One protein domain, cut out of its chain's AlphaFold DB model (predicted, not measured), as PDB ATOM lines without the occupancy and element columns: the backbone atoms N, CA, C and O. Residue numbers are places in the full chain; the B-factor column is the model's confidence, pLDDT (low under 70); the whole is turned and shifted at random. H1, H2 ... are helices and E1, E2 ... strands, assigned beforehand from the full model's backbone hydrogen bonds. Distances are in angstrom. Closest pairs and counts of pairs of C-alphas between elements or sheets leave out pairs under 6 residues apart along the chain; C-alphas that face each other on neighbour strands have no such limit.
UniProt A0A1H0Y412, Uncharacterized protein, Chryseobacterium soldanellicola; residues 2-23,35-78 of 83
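Overview. This is residues 2 to 23 and 35 to 78 of the 83 residues of an uncharacterized protein of Chryseobacterium soldanellicola (UniProt A0A1H0Y412). A lone helix, H1, sticks out from a small body of two antiparallel strand hairpins, E1 with E2 and E3 with E4, joined end to end by a tight link. The printed part has 66 residues, with one named helix and four named strands in the order H1, E1, E2, E3, E4 along the chain; the class is mixed, helices and strands, with 19 residues in the helix and 20 in the strands. The whole is only just extended, close to loose, with a radius of gyration of the C-alphas of 16.6 A, spanning 54 by 30 by 19 A.

Along the chain. H1, residues 2 to 20, begins at C-alpha 2 (108.046, 71.556, 39.017) and is 27.6 A long. E1 is residues 42 to 47, 16.5 A; E2 is 54 to 59, 15.2 A. E3 is 61 to 64; E4 is 70 to 73, ending at C-alpha 73 (77.138, 55.309, 13.018).

Arrangement. H1 stands free, with 14 of 15 O i to N i+4 pairs within hydrogen-bond range. In the hairpin E1 and E2, N 44 and O 57 are 2.8 A apart. In the hairpin E3 and E4, N 63 and O 71 are 2.8 A apart. Residues 76 to 77 pair antiparallel with 57 to 58 of E2.

Size, cuts and confidence. Residues 24 to 34 are not printed; C-alphas 23 and 35 are 18.7 A apart. Mean pLDDT of the printed part is 70.7, and of H1 52.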
ATOM      1  N   LYS A   2     108.966  71.152  40.116       54.09
ATOM      2  CA  LYS A   2     108.046  71.556  39.017       54.09
ATOM      3  C   LYS A   2     107.748  70.527  37.900       54.09
ATOM      4  O   LYS A   2     106.794  70.701  37.151       54.09
ATOM      5  N   LYS A   3     108.573  69.484  37.725       49.44
ATOM      6  CA  LYS A   3     108.361  68.447  36.692       49.44
ATOM      7  C   LYS A   3     107.369  67.358  37.122       49.44
ATOM      8  O   LYS A   3     106.689  66.822  36.257       49.44
ATOM      9  N   LEU A   4     107.271  67.057  38.423       49.88
ATOM     10  CA  LEU A   4     106.307  66.068  38.924       49.88
ATOM     11  C   LEU A   4     104.883  66.621  38.898       49.88
ATOM     12  O   LEU A   4     103.973  65.915  38.489       49.88
ATOM     13  N   GLU A   5     104.706  67.892  39.259       51.69
ATOM     14  CA  GLU A   5     103.397  68.555  39.237       51.69
ATOM     15  C   GLU A   5     102.796  68.542  37.830       51.69
ATOM     16  O   GLU A   5     101.649  68.152  37.670       51.69
ATOM     17  N   LYS A   6     103.602  68.837  36.797       55.28
ATOM     18  CA  LYS A   6     103.163  68.731  35.398       55.28
ATOM     19  C   LYS A   6     102.729  67.316  35.017       55.28
ATOM     20  O   LYS A   6     101.715  67.180  34.348       55.28
ATOM     21  N   LEU A   7     103.464  66.275  35.421       51.41
ATOM     22  CA  LEU A   7     103.085  64.889  35.108       51.41
ATOM     23  C   LEU A   7     101.740  64.510  35.739       51.41
ATOM     24  O   LEU A   7     100.917  63.880  35.082       51.41
ATOM     25  N   VAL A   8     101.513  64.929  36.984       56.25
ATOM     26  CA  VAL A   8     100.252  64.691  37.698       56.25
ATOM     27  C   VAL A   8      99.103  65.470  37.049       56.25
ATOM     28  O   VAL A   8      98.017  64.924  36.884       56.25
ATOM     29  N   SER A   9      99.342  66.710  36.607       56.16
ATOM     30  CA  SER A   9      98.354  67.484  35.842       56.16
ATOM     31  C   SER A   9      97.992  66.807  34.517       56.16
ATOM     32  O   SER A   9      96.811  66.675  34.217       56.16
ATOM     33  N   PHE A  10      98.981  66.303  33.772       53.94
ATOM     34  CA  PHE A  10      98.753  65.575  32.517       53.94
ATOM     35  C   PHE A  10      97.959  64.276  32.726       53.94
ATOM     36  O   PHE A  10      97.092  63.950  31.920       53.94
ATOM     37  N   GLN A  11      98.222  63.536  33.807       52.78
ATOM     38  CA  GLN A  11      97.434  62.344  34.148       52.78
ATOM     39  C   GLN A  11      95.981  62.700  34.480       52.78
ATOM     40  O   GLN A  11      95.067  62.052  33.977       52.78
ATOM     41  N   LEU A  12      95.766  63.762  35.259       52.69
ATOM     42  CA  LEU A  12      94.429  64.208  35.656       52.69
ATOM     43  C   LEU A  12      93.615  64.762  34.473       52.69
ATOM     44  O   LEU A  12      92.396  64.609  34.424       52.69
ATOM     45  N   GLU A  13      94.272  65.411  33.511       54.84
ATOM     46  CA  GLU A  13      93.644  65.867  32.267       54.84
ATOM     47  C   GLU A  13      93.247  64.685  31.371       54.84
ATOM     48  O   GLU A  13      92.130  64.666  30.852       54.84
ATOM     49  N   ASN A  14      94.088  63.650  31.280       51.94
ATOM     50  CA  ASN A  14      93.764  62.425  30.546       51.94
ATOM     51  C   ASN A  14      92.596  61.648  31.181       51.94
ATOM     52  O   ASN A  14      91.718  61.180  30.462       51.94
ATOM     53  N   GLU A  15      92.526  61.554  32.514       53.91
ATOM     54  CA  GLU A  15      91.393  60.918  33.213       53.91
ATOM     55  C   GLU A  15      90.069  61.662  32.996       53.91
ATOM     56  O   GLU A  15      89.007  61.047  32.884       53.91
ATOM     57  N   LYS A  16      90.106  62.996  32.898       54.25
ATOM     58  CA  LYS A  16      88.908  63.786  32.588       54.25
ATOM     59  C   LYS A  16      88.442  63.583  31.151       54.25
ATOM     60  O   LYS A  16      87.237  63.533  30.923       54.25
ATOM     61  N   LEU A  17      89.362  63.416  30.201       50.25
ATOM     62  CA  LEU A  17      89.024  63.119  28.806       50.25
ATOM     63  C   LEU A  17      88.375  61.734  28.648       50.25
ATOM     64  O   LEU A  17      87.429  61.604  27.878       50.25
ATOM     65  N   VAL A  18      88.790  60.740  29.445       48.88
ATOM     66  CA  VAL A  18      88.143  59.411  29.502       48.88
ATOM     67  C   VAL A  18      86.674  59.499  29.941       48.88
ATOM     68  O   VAL A  18      85.850  58.717  29.479       48.88
ATOM     69  N   ASN A  19      86.318  60.464  30.794       46.22
ATOM     70  CA  ASN A  19      84.952  60.612  31.311       46.22
ATOM     71  C   ASN A  19      84.047  61.535  30.475       46.22
ATOM     72  O   ASN A  19      82.834  61.525  30.673       46.22
ATOM     73  N   VAL A  20      84.606  62.349  29.571       46.78
ATOM     74  CA  VAL A  20      83.833  63.286  28.727       46.78
ATOM     75  C   VAL A  20      83.462  62.664  27.377       46.78
ATOM     76  O   VAL A  20      82.416  62.992  26.821       46.78
ATOM     77  N   PHE A  21      84.248  61.707  26.883       45.19
ATOM     78  CA  PHE A  21      83.906  60.930  25.697       45.19
ATOM     79  C   PHE A  21      83.365  59.569  26.123       45.19
ATOM     80  O   PHE A  21      84.122  58.642  26.377       45.19
ATOM     81  N   GLY A  22      82.038  59.432  26.174       39.91
ATOM     82  CA  GLY A  22      81.333  58.165  26.414       39.91
ATOM     83  C   GLY A  22      81.499  57.101  25.313       39.91
ATOM     84  O   GLY A  22      80.586  56.312  25.090       39.91
ATOM     85  N   GLY A  23      82.633  57.078  24.611       46.03
ATOM     86  CA  GLY A  23      83.116  55.908  23.883       46.03
ATOM     87  C   GLY A  23      84.025  55.092  24.799       46.03
ATOM     88  O   GLY A  23      84.513  55.603  25.800       46.03
ATOM     89  N   ASP A  35      91.770  43.471  11.763       64.56
ATOM     90  CA  ASP A  35      90.322  43.474  11.949       64.56
ATOM     91  C   ASP A  35      89.809  44.892  12.223       64.56
ATOM     92  O   ASP A  35      90.439  45.602  13.007       64.56
ATOM     93  N   PRO A  36      88.658  45.295  11.651       63.41
ATOM     94  CA  PRO A  36      88.108  46.627  11.848       63.41
ATOM     95  C   PRO A  36      87.985  47.010  13.326       63.41
ATOM     96  O   PRO A  36      87.450  46.246  14.135       63.41
ATOM     97  N   SER A  37      88.458  48.206  13.676       69.56
ATOM     98  CA  SER A  37      88.478  48.693  15.059       69.56
ATOM     99  C   SER A  37      87.431  49.787  15.294       69.56
ATOM    100  O   SER A  37      87.205  50.629  14.430       69.56
ATOM    101  N   VAL A  38      86.770  49.758  16.456       73.94
ATOM    102  CA  VAL A  38      85.758  50.747  16.883       73.94
ATOM    103  C   VAL A  38      86.348  51.564  18.029       73.94
ATOM    104  O   VAL A  38      86.767  50.961  19.022       73.94
ATOM    105  N   THR A  39      86.398  52.898  17.915       68.06
ATOM    106  CA  THR A  39      87.142  53.742  18.874       68.06
ATOM    107  C   THR A  39      86.269  54.678  19.722       68.06
ATOM    108  O   THR A  39      86.638  54.976  20.859       68.06
ATOM    109  N   GLY A  40      85.061  55.041  19.280       73.69
ATOM    110  CA  GLY A  40      84.083  55.806  20.065       73.69
ATOM    111  C   GLY A  40      83.265  56.808  19.245       73.69
ATOM    112  O   GLY A  40      83.224  56.755  18.025       73.69
ATOM    113  N   GLY A  41      82.549  57.710  19.920       83.25
ATOM    114  CA  GLY A  41      81.824  58.811  19.274       83.25
ATOM    115  C   GLY A  41      82.682  60.070  19.128       83.25
ATOM    116  O   GLY A  41      83.597  60.291  19.922       83.25
ATOM    117  N   GLY A  42      82.360  60.916  18.150       85.56
ATOM    118  CA  GLY A  42      83.120  62.123  17.832       85.56
ATOM    119  C   GLY A  42      82.414  63.035  16.829       85.56
ATOM    120  O   GLY A  42      81.195  62.977  16.663       85.56
ATOM    121  N   GLU A  43      83.187  63.892  16.165       88.50
ATOM    122  CA  GLU A  43      82.703  64.833  15.153       88.50
ATOM    123  C   GLU A  43      83.535  64.693  13.873       88.50
ATOM    124  O   GLU A  43      84.750  64.513  13.934       88.50
ATOM    125  N   VAL A  44      82.886  64.762  12.714       86.31
ATOM    126  CA  VAL A  44      83.518  64.667  11.393       86.31
ATOM    127  C   VAL A  44      82.849  65.634  10.420       86.31
ATOM    128  O   VAL A  44      81.655  65.910  10.521       86.31
ATOM    129  N   GLU A  45      83.606  66.149   9.461       88.75
ATOM    130  CA  GLU A  45      83.061  66.945   8.364       88.75
ATOM    131  C   GLU A  45      82.710  66.039   7.189       88.75
ATOM    132  O   GLU A  45      83.575  65.369   6.624       88.75
ATOM    133  N   LEU A  46      81.425  66.006   6.832       83.69
ATOM    134  CA  LEU A  46      80.928  65.212   5.712       83.69
ATOM    135  C   LEU A  46      80.428  66.123   4.590       83.69
ATOM    136  O   LEU A  46      79.814  67.155   4.872       83.69
ATOM    137  N   PRO A  47      80.617  65.739   3.318       83.50
ATOM    138  CA  PRO A  47      80.030  66.461   2.198       83.50
ATOM    139  C   PRO A  47      78.499  66.468   2.296       83.50
ATOM    140  O   PRO A  47      77.858  65.417   2.343       83.50
ATOM    141  N   SER A  48      77.897  67.653   2.285       77.94
ATOM    142  CA  SER A  48      76.454  67.855   2.239       77.94
ATOM    143  C   SER A  48      76.014  68.245   0.828       77.94
ATOM    144  O   SER A  48      76.013  69.417   0.447       77.94
ATOM    145  N   GLY A  49      75.594  67.245   0.058       71.94
ATOM    146  CA  GLY A  49      74.903  67.446  -1.214       71.94
ATOM    147  C   GLY A  49      75.770  67.946  -2.384       71.94
ATOM    148  O   GLY A  49      76.999  68.018  -2.299       71.94
ATOM    149  N   PRO A  50      75.129  68.246  -3.529       53.75
ATOM    150  CA  PRO A  50      75.812  68.688  -4.740       53.75
ATOM    151  C   PRO A  50      76.355  70.109  -4.549       53.75
ATOM    152  O   PRO A  50      75.584  71.035  -4.310       53.75
ATOM    153  N   GLY A  51      77.673  70.289  -4.665       66.88
ATOM    154  CA  GLY A  51      78.324  71.602  -4.535       66.88
ATOM    155  C   GLY A  51      79.503  71.649  -3.564       66.88
ATOM    156  O   GLY A  51      80.151  72.684  -3.469       66.88
ATOM    157  N   GLY A  52      79.810  70.546  -2.870       69.38
ATOM    158  CA  GLY A  52      81.006  70.452  -2.024       69.38
ATOM    159  C   GLY A  52      80.919  71.238  -0.716       69.38
ATOM    160  O   GLY A  52      81.942  71.461  -0.079       69.38
ATOM    161  N   ALA A  53      79.717  71.655  -0.307       75.88
ATOM    162  CA  ALA A  53      79.507  72.158   1.043       75.88
ATOM    163  C   ALA A  53      79.787  71.027   2.045       75.88
ATOM    164  O   ALA A  53      79.387  69.890   1.804       75.88
ATOM    165  N   CYS A  54      80.468  71.329   3.147       82.44
ATOM    166  CA  CYS A  54      80.684  70.387   4.244       82.44
ATOM    167  C   CYS A  54      79.706  70.685   5.381       82.44
ATOM    168  O   CYS A  54      79.398  71.849   5.649       82.44
ATOM    169  N   VAL A  55      79.269  69.643   6.089       86.12
ATOM    170  CA  VAL A  55      78.507  69.750   7.338       86.12
ATOM    171  C   VAL A  55      79.232  68.996   8.441       86.12
ATOM    172  O   VAL A  55      79.568  67.816   8.310       86.12
ATOM    173  N   CYS A  56      79.425  69.686   9.561       88.19
ATOM    174  CA  CYS A  56      79.892  69.088  10.793       88.19
ATOM    175  C   CYS A  56      78.828  68.128  11.327       88.19
ATOM    176  O   CYS A  56      77.704  68.516  11.651       88.19
ATOM    177  N   THR A  57      79.205  66.862  11.412       88.19
ATOM    178  CA  THR A  57      78.344  65.748  11.782       88.19
ATOM    179  C   THR A  57      78.910  65.090  13.029       88.19
ATOM    180  O   THR A  57      80.071  64.690  13.054       88.19
ATOM    181  N   GLY A  58      78.094  64.984  14.072       87.75
ATOM    182  CA  GLY A  58      78.409  64.181  15.247       87.75
ATOM    183  C   GLY A  58      78.076  62.723  14.985       87.75
ATOM    184  O   GLY A  58      77.159  62.435  14.217       87.75
ATOM    185  N   TYR A  59      78.797  61.804  15.611       88.62
ATOM    186  CA  TYR A  59      78.546  60.366  15.534       88.62
ATOM    187  C   TYR A  59      78.748  59.712  16.899       88.62
ATOM    188  O   TYR A  59      79.515  60.195  17.732       88.62
ATOM    189  N   THR A  60      78.058  58.598  17.141       85.00
ATOM    190  CA  THR A  60      78.117  57.878  18.424       85.00
ATOM    191  C   THR A  60      79.119  56.727  18.419       85.00
ATOM    192  O   THR A  60      79.528  56.270  19.483       85.00
ATOM    193  N   SER A  61      79.509  56.256  17.234       82.50
ATOM    194  CA  SER A  61      80.558  55.249  17.040       82.50
ATOM    195  C   SER A  61      81.187  55.380  15.654       82.50
ATOM    196  O   SER A  61      80.479  55.654  14.680       82.50
ATOM    197  N   ASP A  62      82.496  55.177  15.569       85.00
ATOM    198  CA  ASP A  62      83.268  55.048  14.336       85.00
ATOM    199  C   ASP A  62      83.761  53.611  14.116       85.00
ATOM    200  O   ASP A  62      83.815  52.794  15.037       85.00
ATOM    201  N   LEU A  63      84.119  53.308  12.873       85.81
ATOM    202  CA  LEU A  63      84.709  52.042  12.465       85.81
ATOM    203  C   LEU A  63      85.861  52.316  11.498       85.81
ATOM    204  O   LEU A  63      85.627  52.818  10.398       85.81
ATOM    205  N   ASP A  64      87.082  51.966  11.891       82.06
ATOM    206  CA  ASP A  64      88.245  51.966  11.004       82.06
ATOM    207  C   ASP A  64      88.310  50.632  10.260       82.06
ATOM    208  O   ASP A  64      88.459  49.576  10.876       82.06
ATOM    209  N   PHE A  65      88.192  50.673   8.932       80.19
ATOM    210  CA  PHE A  65      88.280  49.492   8.071       80.19
ATOM    211  C   PHE A  65      89.724  49.130   7.680       80.19
ATOM    212  O   PHE A  65      89.926  48.206   6.892       80.19
ATOM    213  N   HIS A  66      90.725  49.871   8.168       79.56
ATOM    214  CA  HIS A  66      92.157  49.682   7.905       79.56
ATOM    215  C   HIS A  66      92.554  49.731   6.418       79.56
ATOM    216  O   HIS A  66      93.605  49.240   6.010       79.56
ATOM    217  N   ASN A  67      91.725  50.370   5.593       79.56
ATOM    218  CA  ASN A  67      91.951  50.598   4.164       79.56
ATOM    219  C   ASN A  67      91.931  52.097   3.803       79.56
ATOM    220  O   ASN A  67      91.809  52.455   2.632       79.56
ATOM    221  N   GLY A  68      92.018  52.970   4.812       78.06
ATOM    222  CA  GLY A  68      91.880  54.421   4.671       78.06
ATOM    223  C   GLY A  68      90.433  54.924   4.654       78.06
ATOM    224  O   GLY A  68      90.228  56.134   4.607       78.06
ATOM    225  N   ALA A  69      89.436  54.034   4.710       82.19
ATOM    226  CA  ALA A  69      88.036  54.402   4.875       82.19
ATOM    227  C   ALA A  69      87.597  54.297   6.343       82.19
ATOM    228  O   ALA A  69      87.994  53.380   7.063       82.19
ATOM    229  N   MET A  70      86.706  55.209   6.738       83.62
ATOM    230  CA  MET A  70      86.056  55.242   8.048       83.62
ATOM    231  C   MET A  70      84.541  55.114   7.874       83.62
ATOM    232  O   MET A  70      83.961  55.723   6.970       83.62
ATOM    233  N   GLY A  71      83.896  54.339   8.739       85.69
ATOM    234  CA  GLY A  71      82.442  54.287   8.881       85.69
ATOM    235  C   GLY A  71      81.987  55.065  10.113       85.69
ATOM    236  O   GLY A  71      82.650  55.012  11.140       85.69
ATOM    237  N   TYR A  72      80.844  55.750  10.029       88.56
ATOM    238  CA  TYR A  72      80.266  56.509  11.145       88.56
ATOM    239  C   TYR A  72      78.819  56.077  11.379       88.56
ATOM    240  O   TYR A  72      78.018  56.045  10.443       88.56
ATOM    241  N   ASN A  73      78.474  55.749  12.623       86.25
ATOM    242  CA  ASN A  73      77.138  55.309  13.018       86.25
ATOM    243  C   ASN A  73      76.491  56.293  14.008       86.25
ATOM    244  O   ASN A  73      77.171  56.978  14.776       86.25
ATOM    245  N   GLY A  74      75.158  56.366  13.974       86.88
ATOM    246  CA  GLY A  74      74.379  57.297  14.790       86.88
ATOM    247  C   GLY A  74      74.660  58.759  14.445       86.88
ATOM    248  O   GLY A  74      74.780  59.583  15.345       86.88
ATOM    249  N   THR A  75      74.819  59.068  13.158       88.50
ATOM    250  CA  THR A  75      75.185  60.410  12.700       88.50
ATOM    251  C   THR A  75      74.063  61.423  12.920       88.50
ATOM    252  O   THR A  75      72.915  61.154  12.558       88.50
ATOM    253  N   TYR A  76      74.393  62.607  13.431       86.44
ATOM    254  CA  TYR A  76      73.463  63.728  13.593       86.44
ATOM    255  C   TYR A  76      74.117  65.061  13.197       86.44
ATOM    256  O   TYR A  76      75.320  65.246  13.397       86.44
ATOM    257  N   PRO A  77      73.349  66.013  12.635       86.00
ATOM    258  CA  PRO A  77      73.888  67.313  12.259       86.00
ATOM    259  C   PRO A  77      74.251  68.127  13.502       86.00
ATOM    260  O   PRO A  77      73.485  68.183  14.467       86.00
ATOM    261  N   ILE A  78      75.399  68.802  13.462       85.38
ATOM    262  CA  ILE A  78      75.806  69.765  14.486       85.38
ATOM    263  C   ILE A  78      75.663  71.164  13.902       85.38
ATOM    264  O   ILE A  78      76.151  71.455  12.813       85.38
TER     265      ILE A  78